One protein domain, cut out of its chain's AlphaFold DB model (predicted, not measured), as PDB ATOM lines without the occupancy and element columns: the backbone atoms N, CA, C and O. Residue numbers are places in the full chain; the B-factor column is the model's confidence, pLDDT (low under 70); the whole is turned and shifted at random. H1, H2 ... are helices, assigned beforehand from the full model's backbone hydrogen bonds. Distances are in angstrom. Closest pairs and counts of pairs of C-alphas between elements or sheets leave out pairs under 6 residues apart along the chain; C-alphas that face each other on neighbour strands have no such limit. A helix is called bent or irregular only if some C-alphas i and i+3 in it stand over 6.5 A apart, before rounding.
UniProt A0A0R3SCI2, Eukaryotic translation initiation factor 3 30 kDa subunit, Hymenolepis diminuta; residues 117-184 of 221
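AT A GLANCE: This is residues 117 to 184 of the 221 residues of the protein "Eukaryotic translation initiation factor 3 30 kDa subunit" of Hymenolepis diminuta (UniProt A0A0R3SCI2). Three helices joined by tight turns make an open zigzag: H3, the longest, folds back from H2, and H2 folds back from H1, with the helices coming close at the turns and spreading away from them. Their centres make a triangle with a loose middle, and residues 169 to 184 of H3 stick out as a long arm. The printed part has 68 residues with three named helices, in the order H1, H2, H3, and no named strand; the class is all helix. The whole is loose, with a radius of gyration of the C-alphas of 14.4 A, and the C-alphas span 43 by 31 by 21 A along their three main axes.

IN THESE COORDINATES: H3, residues 162 to 184, has 23 residues and measures 32.7 A from first to last C-alpha; it begins with C-alpha 162 at (28.137, -48.262, 25.369) and ends with C-alpha 184 at (54.389, -35.362, 10.852). H2, residues 145 to 157, has 13 residues and measures 18.0 A. H1, residues 122 to 139, has 18 residues and measures 26.0 A, with C-alpha 122 at (22.685, -26.942, 28.162). No helix is bent or irregular.

HOW THE PARTS SIT: H3 touches no helix. H2 and H3 are close but not clearly touching, with 1 pair of C-alphas within 8 A, those of Ser 157 and Leu 165, 7.0 A apart. Their lines stand at a shallow tilt of 25 degrees, opposite ways, and their centres are 15.5 A apart. H1 and H2 are also close but not clearly touching; their closest C-alphas, those of Leu 139 and Tyr 145, are 6.4 A apart. H1 and H2 run opposite ways at a shallow tilt of 27 degrees, with 16.0 A from centre to centre. H1 and H3 are apart. In H2 and H3 every O i to N i+4 pair is within hydrogen-bond range; in H1 it is 12 of 14.

THE WHOLE: The two C-alphas farthest apart in the domain are those of Ser 117 and Asn 184, the first and last printed residues, at 44.7 A. The printed part, residues 117 to 184, has no cut. The link from H1 to H2, of 5 residues, and the link from H2 to H3, of 4 residues, are both tight. Residues 120 to 126, of which 122 to 126 belong to H1, stand free, and so do residues 129 to 135 of H1 and residues 169 to 184 of H3. The mean pLDDT of the printed part of this predicted model is 90.4, and no printed residue is under 70.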
ATOM      1  N   SER A 117      25.030 -26.756  41.754       77.12
ATOM      2  CA  SER A 117      23.598 -26.661  42.070       77.12
ATOM      3  C   SER A 117      22.809 -25.830  41.053       77.12
ATOM      4  O   SER A 117      21.593 -25.978  40.946       77.12
ATOM      5  N   LYS A 118      23.499 -24.993  40.270       72.00
ATOM      6  CA  LYS A 118      22.901 -24.108  39.258       72.00
ATOM      7  C   LYS A 118      22.966 -24.662  37.834       72.00
ATOM      8  O   LYS A 118      22.506 -24.003  36.911       72.00
ATOM      9  N   VAL A 119      23.529 -25.853  37.637       83.81
ATOM     10  CA  VAL A 119      23.769 -26.415  36.303       83.81
ATOM     11  C   VAL A 119      22.564 -27.254  35.893       83.81
ATOM     12  O   VAL A 119      22.440 -28.414  36.282       83.81
ATOM     13  N   SER A 120      21.645 -26.659  35.131       81.94
ATOM     14  CA  SER A 120      20.423 -27.345  34.684       81.94
ATOM     15  C   SER A 120      20.210 -27.243  33.177       81.94
ATOM     16  O   SER A 120      19.713 -28.183  32.553       81.94
ATOM     17  N   THR A 121      20.620 -26.135  32.561       89.56
ATOM     18  CA  THR A 121      20.475 -25.921  31.123       89.56
ATOM     19  C   THR A 121      21.720 -26.359  30.357       89.56
ATOM     20  O   THR A 121      22.829 -26.418  30.884       89.56
ATOM     21  N   LYS A 122      21.555 -26.629  29.055       86.94
ATOM     22  CA  LYS A 122      22.685 -26.942  28.162       86.94
ATOM     23  C   LYS A 122      23.725 -25.815  28.115       86.94
ATOM     24  O   LYS A 122      24.901 -26.097  27.930       86.94
ATOM     25  N   GLN A 123      23.292 -24.561  28.262       87.56
ATOM     26  CA  GLN A 123      24.195 -23.411  28.298       87.56
ATOM     27  C   GLN A 123      25.024 -23.411  29.584       87.56
ATOM     28  O   GLN A 123      26.237 -23.269  29.502       87.56
ATOM     29  N   ASP A 124      24.415 -23.721  30.732       87.31
ATOM     30  CA  ASP A 124      25.142 -23.820  32.005       87.31
ATOM     31  C   ASP A 124      26.232 -24.903  31.962       87.31
ATOM     32  O   ASP A 124      27.314 -24.724  32.519       87.31
ATOM     33  N   PHE A 125      25.976 -26.024  31.273       87.81
ATOM     34  CA  PHE A 125      26.982 -27.070  31.062       87.81
ATOM     35  C   PHE A 125      28.145 -26.609  30.176       87.81
ATOM     36  O   PHE A 125      29.282 -26.999  30.438       87.81
ATOM     37  N   ASN A 126      27.892 -25.774  29.164       89.38
ATOM     38  CA  ASN A 126      28.955 -25.198  28.335       89.38
ATOM     39  C   ASN A 126      29.798 -24.195  29.136       89.38
ATOM     40  O   ASN A 126      31.025 -24.267  29.115       89.38
ATOM     41  N   ASP A 127      29.156 -23.330  29.921       87.88
ATOM     42  CA  ASP A 127      29.856 -22.371  30.781       87.88
ATOM     43  C   ASP A 127      30.690 -23.085  31.858       87.88
ATOM     44  O   ASP A 127      31.808 -22.676  32.188       87.88
ATOM     45  N   LEU A 128      30.162 -24.179  32.415       88.38
ATOM     46  CA  LEU A 128      30.885 -25.035  33.352       88.38
ATOM     47  C   LEU A 128      32.057 -25.753  32.672       88.38
ATOM     48  O   LEU A 128      33.137 -25.839  33.262       88.38
ATOM     49  N   TYR A 129      31.873 -26.230  31.440       89.00
ATOM     50  CA  TYR A 129      32.935 -26.837  30.640       89.00
ATOM     51  C   TYR A 129      34.103 -25.864  30.442       89.00
ATOM     52  O   TYR A 129      35.241 -26.211  30.765       89.00
ATOM     53  N   ASP A 130      33.836 -24.630  30.014       89.88
ATOM     54  CA  ASP A 130      34.882 -23.631  29.769       89.88
ATOM     55  C   ASP A 130      35.658 -23.280  31.048       89.88
ATOM     56  O   ASP A 130      36.896 -23.180  31.041       89.88
ATOM     57  N   LYS A 131      34.952 -23.162  32.179       88.50
ATOM     58  CA  LYS A 131      35.569 -22.946  33.497       88.50
ATOM     59  C   LYS A 131      36.441 -24.132  33.917       88.50
ATOM     60  O   LYS A 131      37.576 -23.921  34.349       88.50
ATOM     61  N   LEU A 132      35.956 -25.368  33.768       89.06
ATOM     62  CA  LEU A 132      36.717 -26.577  34.103       89.06
ATOM     63  C   LEU A 132      37.968 -26.712  33.237       89.06
ATOM     64  O   LEU A 132      39.057 -26.911  33.771       89.06
ATOM     65  N   VAL A 133      37.840 -26.554  31.919       90.06
ATOM     66  CA  VAL A 133      38.973 -26.623  30.986       90.06
ATOM     67  C   VAL A 133      40.027 -25.580  31.341       90.06
ATOM     68  O   VAL A 133      41.217 -25.890  31.356       90.06
ATOM     69  N   SER A 134      39.611 -24.358  31.679       89.12
ATOM     70  CA  SER A 134      40.534 -23.290  32.078       89.12
ATOM     71  C   SER A 134      41.324 -23.648  33.336       89.12
ATOM     72  O   SER A 134      42.527 -23.401  33.394       89.12
ATOM     73  N   LYS A 135      40.682 -24.285  34.321       88.38
ATOM     74  CA  LYS A 135      41.358 -24.773  35.532       88.38
ATOM     75  C   LYS A 135      42.271 -25.969  35.241       88.38
ATOM     76  O   LYS A 135      43.398 -25.994  35.729       88.38
ATOM     77  N   PHE A 136      41.841 -26.922  34.411       88.44
ATOM     78  CA  PHE A 136      42.654 -28.088  34.042       88.44
ATOM     79  C   PHE A 136      43.898 -27.722  33.233       88.44
ATOM     80  O   PHE A 136      44.951 -28.312  33.460       88.44
ATOM     81  N   LYS A 137      43.828 -26.705  32.367       88.75
ATOM     82  CA  LYS A 137      44.992 -26.208  31.614       88.75
ATOM     83  C   LYS A 137      46.142 -25.750  32.510       88.75
ATOM     84  O   LYS A 137      47.300 -25.900  32.142       88.75
ATOM     85  N   ILE A 138      45.847 -25.244  33.706       89.19
ATOM     86  CA  ILE A 138      46.878 -24.865  34.688       89.19
ATOM     87  C   ILE A 138      47.651 -26.109  35.160       89.19
ATOM     88  O   ILE A 138      48.849 -26.039  35.430       89.19
ATOM     89  N   LEU A 139      46.980 -27.264  35.219       88.12
ATOM     90  CA  LEU A 139      47.561 -28.533  35.653       88.12
ATOM     91  C   LEU A 139      48.367 -29.237  34.551       88.12
ATOM     92  O   LEU A 139      49.162 -30.113  34.884       88.12
ATOM     93  N   GLU A 140      48.224 -28.850  33.276       87.44
ATOM     94  CA  GLU A 140      48.922 -29.474  32.132       87.44
ATOM     95  C   GLU A 140      50.450 -29.419  32.239       87.44
ATOM     96  O   GLU A 140      51.143 -30.263  31.676       87.44
ATOM     97  N   VAL A 141      50.986 -28.451  32.987       90.00
ATOM     98  CA  VAL A 141      52.432 -28.303  33.220       90.00
ATOM     99  C   VAL A 141      52.980 -29.430  34.110       90.00
ATOM    100  O   VAL A 141      54.172 -29.732  34.074       90.00
ATOM    101  N   SER A 142      52.124 -30.070  34.911       91.94
ATOM    102  CA  SER A 142      52.535 -31.133  35.823       91.94
ATOM    103  C   SER A 142      52.866 -32.426  35.067       91.94
ATOM    104  O   SER A 142      52.050 -32.897  34.270       91.94
ATOM    105  N   PRO A 143      53.990 -33.100  35.377       91.44
ATOM    106  CA  PRO A 143      54.334 -34.385  34.763       91.44
ATOM    107  C   PRO A 143      53.313 -35.492  35.075       91.44
ATOM    108  O   PRO A 143      53.233 -36.489  34.361       91.44
ATOM    109  N   HIS A 144      52.503 -35.320  36.123       92.81
ATOM    110  CA  HIS A 144      51.466 -36.276  36.516       92.81
ATOM    111  C   HIS A 144      50.132 -36.076  35.782       92.81
ATOM    112  O   HIS A 144      49.231 -36.903  35.928       92.81
ATOM    113  N   TYR A 145      49.994 -35.015  34.978       93.50
ATOM    114  CA  TYR A 145      48.729 -34.667  34.328       93.50
ATOM    115  C   TYR A 145      48.212 -35.769  33.398       93.50
ATOM    116  O   TYR A 145      47.024 -36.071  33.414       93.50
ATOM    117  N   SER A 146      49.099 -36.428  32.642       91.12
ATOM    118  CA  SER A 146      48.697 -37.490  31.706       91.12
ATOM    119  C   SER A 146      48.005 -38.659  32.415       91.12
ATOM    120  O   SER A 146      46.942 -39.096  31.982       91.12
ATOM    121  N   SER A 147      48.579 -39.145  33.521       93.50
ATOM    122  CA  SER A 147      48.003 -40.258  34.290       93.50
ATOM    123  C   SER A 147      46.733 -39.839  35.037       93.50
ATOM    124  O   SER A 147      45.782 -40.613  35.145       93.50
ATOM    125  N   PHE A 148      46.687 -38.596  35.524       93.56
ATOM    126  CA  PHE A 148      45.480 -38.030  36.117       93.56
ATOM    127  C   PHE A 148      44.328 -37.966  35.101       93.56
ATOM    128  O   PHE A 148      43.239 -38.454  35.396       93.56
ATOM    129  N   ALA A 149      44.568 -37.415  33.907       92.00
ATOM    130  CA  ALA A 149      43.551 -37.248  32.872       92.00
ATOM    131  C   ALA A 149      42.984 -38.596  32.401       92.00
ATOM    132  O   ALA A 149      41.770 -38.737  32.269       92.00
ATOM    133  N   GLU A 150      43.840 -39.605  32.214       91.75
ATOM    134  CA  GLU A 150      43.419 -40.964  31.858       91.75
ATOM    135  C   GLU A 150      42.482 -41.564  32.915       91.75
ATOM    136  O   GLU A 150      41.375 -42.012  32.601       91.75
ATOM    137  N   ASN A 151      42.891 -41.518  34.187       94.25
ATOM    138  CA  ASN A 151      42.080 -42.032  35.286       94.25
ATOM    139  C   ASN A 151      40.768 -41.257  35.431       94.25
ATOM    140  O   ASN A 151      39.719 -41.868  35.628       94.25
ATOM    141  N   PHE A 152      40.804 -39.931  35.299       92.50
ATOM    142  CA  PHE A 152      39.623 -39.081  35.392       92.50
ATOM    143  C   PHE A 152      38.602 -39.403  34.294       92.50
ATOM    144  O   PHE A 152      37.441 -39.670  34.602       92.50
ATOM    145  N   ILE A 153      39.035 -39.470  33.029       92.06
ATOM    146  CA  ILE A 153      38.166 -39.834  31.899       92.06
ATOM    147  C   ILE A 153      37.575 -41.229  32.113       92.06
ATOM    148  O   ILE A 153      36.371 -41.417  31.924       92.06
ATOM    149  N   ARG A 154      38.385 -42.197  32.564       92.38
ATOM    150  CA  ARG A 154      37.908 -43.555  32.859       92.38
ATOM    151  C   ARG A 154      36.814 -43.546  33.921       92.38
ATOM    152  O   ARG A 154      35.787 -44.172  33.698       92.38
ATOM    153  N   GLN A 155      37.019 -42.846  35.040       93.38
ATOM    154  CA  GLN A 155      36.046 -42.772  36.137       93.38
ATOM    155  C   GLN A 155      34.738 -42.098  35.706       93.38
ATOM    156  O   GLN A 155      33.667 -42.638  35.968       93.38
ATOM    157  N   MET A 156      34.817 -40.976  34.985       90.31
ATOM    158  CA  MET A 156      33.637 -40.273  34.461       90.31
ATOM    159  C   MET A 156      32.846 -41.125  33.462       90.31
ATOM    160  O   MET A 156      31.622 -41.036  33.397       90.31
ATOM    161  N   SER A 157      33.537 -41.983  32.711       92.25
ATOM    162  CA  SER A 157      32.923 -42.823  31.681       92.25
ATOM    163  C   SER A 157      32.336 -44.136  32.214       92.25
ATOM    164  O   SER A 157      31.680 -44.844  31.455       92.25
ATOM    165  N   LEU A 158      32.535 -44.486  33.494       92.38
ATOM    166  CA  LEU A 158      32.096 -45.779  34.049       92.38
ATOM    167  C   LEU A 158      30.581 -46.002  33.976       92.38
ATOM    168  O   LEU A 158      30.142 -47.140  33.847       92.38
ATOM    169  N   GLN A 159      29.794 -44.932  34.100       91.62
ATOM    170  CA  GLN A 159      28.328 -44.989  34.102       91.62
ATOM    171  C   GLN A 159      27.710 -44.620  32.745       91.62
ATOM    172  O   GLN A 159      26.488 -44.589  32.620       91.62
ATOM    173  N   MET A 160      28.530 -44.323  31.732       91.19
ATOM    174  CA  MET A 160      28.043 -43.987  30.395       91.19
ATOM    175  C   MET A 160      27.588 -45.243  29.640       91.19
ATOM    176  O   MET A 160      28.151 -46.325  29.791       91.19
ATOM    177  N   GLU A 161      26.580 -45.089  28.781       93.62
ATOM    178  CA  GLU A 161      26.132 -46.155  27.883       93.62
ATOM    179  C   GLU A 161      27.195 -46.505  26.828       93.62
ATOM    180  O   GLU A 161      28.028 -45.676  26.450       93.62
ATOM    181  N   LEU A 162      27.139 -47.737  26.309       92.44
ATOM    182  CA  LEU A 162      28.137 -48.262  25.369       92.44
ATOM    183  C   LEU A 162      28.264 -47.431  24.087       92.44
ATOM    184  O   LEU A 162      29.374 -47.271  23.584       92.44
ATOM    185  N   ASP A 163      27.161 -46.916  23.550       94.25
ATOM    186  CA  ASP A 163      27.202 -46.139  22.310       94.25
ATOM    187  C   ASP A 163      27.813 -44.749  22.537       94.25
ATOM    188  O   ASP A 163      28.709 -44.355  21.792       94.25
ATOM    189  N   ASN A 164      27.482 -44.087  23.651       92.00
ATOM    190  CA  ASN A 164      28.122 -42.830  24.058       92.00
ATOM    191  C   ASN A 164      29.635 -43.009  24.312       92.00
ATOM    192  O   ASN A 164      30.436 -42.128  23.999       92.00
ATOM    193  N   LEU A 165      30.055 -44.167  24.838       93.25
ATOM    194  CA  LEU A 165      31.474 -44.487  25.024       93.25
ATOM    195  C   LEU A 165      32.211 -44.673  23.686       93.25
ATOM    196  O   LEU A 165      33.362 -44.249  23.549       93.25
ATOM    197  N   LYS A 166      31.562 -45.284  22.684       94.81
ATOM    198  CA  LYS A 166      32.125 -45.396  21.327       94.81
ATOM    199  C   LYS A 166      32.294 -44.017  20.694       94.81
ATOM    200  O   LYS A 166      33.357 -43.756  20.138       94.81
ATOM    201  N   GLU A 167      31.303 -43.137  20.824       94.69
ATOM    202  CA  GLU A 167      31.390 -41.756  20.331       94.69
ATOM    203  C   GLU A 167      32.549 -40.989  20.985       94.69
ATOM    204  O   GLU A 167      33.355 -40.363  20.286       94.69
ATOM    205  N   LEU A 168      32.713 -41.111  22.309       93.25
ATOM    206  CA  LEU A 168      33.848 -40.529  23.028       93.25
ATOM    207  C   LEU A 168      35.185 -41.072  22.495       93.25
ATOM    208  O   LEU A 168      36.089 -40.292  22.192       93.25
ATOM    209  N   SER A 169      35.300 -42.388  22.301       93.88
ATOM    210  CA  SER A 169      36.494 -43.020  21.720       93.88
ATOM    211  C   SER A 169      36.804 -42.496  20.314       93.88
ATOM    212  O   SER A 169      37.952 -42.169  20.004       93.88
ATOM    213  N   THR A 170      35.790 -42.337  19.460       96.06
ATOM    214  CA  THR A 170      35.954 -41.741  18.126       96.06
ATOM    215  C   THR A 170      36.481 -40.308  18.209       96.06
ATOM    216  O   THR A 170      37.400 -39.969  17.463       96.06
ATOM    217  N   SER A 171      35.974 -39.485  19.135       94.50
ATOM    218  CA  SER A 171      36.470 -38.110  19.315       94.50
ATOM    219  C   SER A 171      37.940 -38.065  19.758       94.50
ATOM    220  O   SER A 171      38.726 -37.289  19.213       94.50
ATOM    221  N   ILE A 172      38.360 -38.959  20.662       94.06
ATOM    222  CA  ILE A 172      39.762 -39.079  21.091       94.06
ATOM    223  C   ILE A 172      40.651 -39.538  19.926       94.06
ATOM    224  O   ILE A 172      41.705 -38.950  19.681       94.06
ATOM    225  N   ASN A 173      40.223 -40.541  19.156       95.44
ATOM    226  CA  ASN A 173      40.969 -41.029  17.991       95.44
ATOM    227  C   ASN A 173      41.111 -39.964  16.890       95.44
ATOM    228  O   ASN A 173      42.157 -39.876  16.234       95.44
ATOM    229  N   ALA A 174      40.094 -39.117  16.712       96.25
ATOM    230  CA  ALA A 174      40.171 -37.961  15.826       96.25
ATOM    231  C   ALA A 174      41.250 -36.970  16.300       96.25
ATOM    232  O   ALA A 174      42.114 -36.590  15.505       96.25
ATOM    233  N   LEU A 175      41.286 -36.641  17.597       94.38
ATOM    234  CA  LEU A 175      42.322 -35.779  18.186       94.38
ATOM    235  C   LEU A 175      43.735 -36.370  18.048       94.38
ATOM    236  O   LEU A 175      44.685 -35.643  17.748       94.38
ATOM    237  N   ILE A 176      43.894 -37.685  18.228       94.19
ATOM    238  CA  ILE A 176      45.175 -38.378  18.005       94.19
ATOM    239  C   ILE A 176      45.621 -38.192  16.551       94.19
ATOM    240  O   ILE A 176      46.757 -37.781  16.299       94.19
ATOM    241  N   SER A 177      44.716 -38.428  15.601       94.44
ATOM    242  CA  SER A 177      44.986 -38.273  14.168       94.44
ATOM    243  C   SER A 177      45.368 -36.833  13.803       94.44
ATOM    244  O   SER A 177      46.274 -36.611  12.995       94.44
ATOM    245  N   GLU A 178      44.715 -35.833  14.402       93.25
ATOM    246  CA  GLU A 178      45.069 -34.418  14.240       93.25
ATOM    247  C   GLU A 178      46.471 -34.113  14.777       93.25
ATOM    248  O   GLU A 178      47.299 -33.545  14.052       93.25
ATOM    249  N   LYS A 179      46.788 -34.549  16.004       91.75
ATOM    250  CA  LYS A 179      48.119 -34.360  16.606       91.75
ATOM    251  C   LYS A 179      49.219 -35.060  15.807       91.75
ATOM    252  O   LYS A 179      50.283 -34.474  15.591       91.75
ATOM    253  N   GLN A 180      48.970 -36.269  15.306       91.25
ATOM    254  CA  GLN A 180      49.906 -36.997  14.444       91.25
ATOM    255  C   GLN A 180      50.159 -36.262  13.126       91.25
ATOM    256  O   GLN A 180      51.312 -36.109  12.722       91.25
ATOM    257  N   LYS A 181      49.115 -35.736  12.469       91.06
ATOM    258  CA  LYS A 181      49.269 -34.935  11.241       91.06
ATOM    259  C   LYS A 181      50.114 -33.683  11.482       91.06
ATOM    260  O   LYS A 181      50.946 -33.357  10.638       91.06
ATOM    261  N   LEU A 182      49.929 -32.990  12.605       87.75
ATOM    262  CA  LEU A 182      50.738 -31.819  12.970       87.75
ATOM    263  C   LEU A 182      52.198 -32.195  13.267       87.75
ATOM    264  O   LEU A 182      53.113 -31.552  12.756       87.75
ATOM    265  N   SER A 183      52.422 -33.281  14.012       82.44
ATOM    266  CA  SER A 183      53.762 -33.811  14.299       82.44
ATOM    267  C   SER A 183      54.501 -34.225  13.022       82.44
ATOM    268  O   SER A 183      55.660 -33.862  12.808       82.44
ATOM    269  N   ASN A 184      53.811 -34.912  12.111       75.56
ATOM    270  CA  ASN A 184      54.389 -35.362  10.852       75.56
ATOM    271  C   ASN A 184      54.665 -34.189   9.906       75.56
ATOM    272  O   ASN A 184      55.739 -34.163   9.311       75.56
TER     273      ASN A 184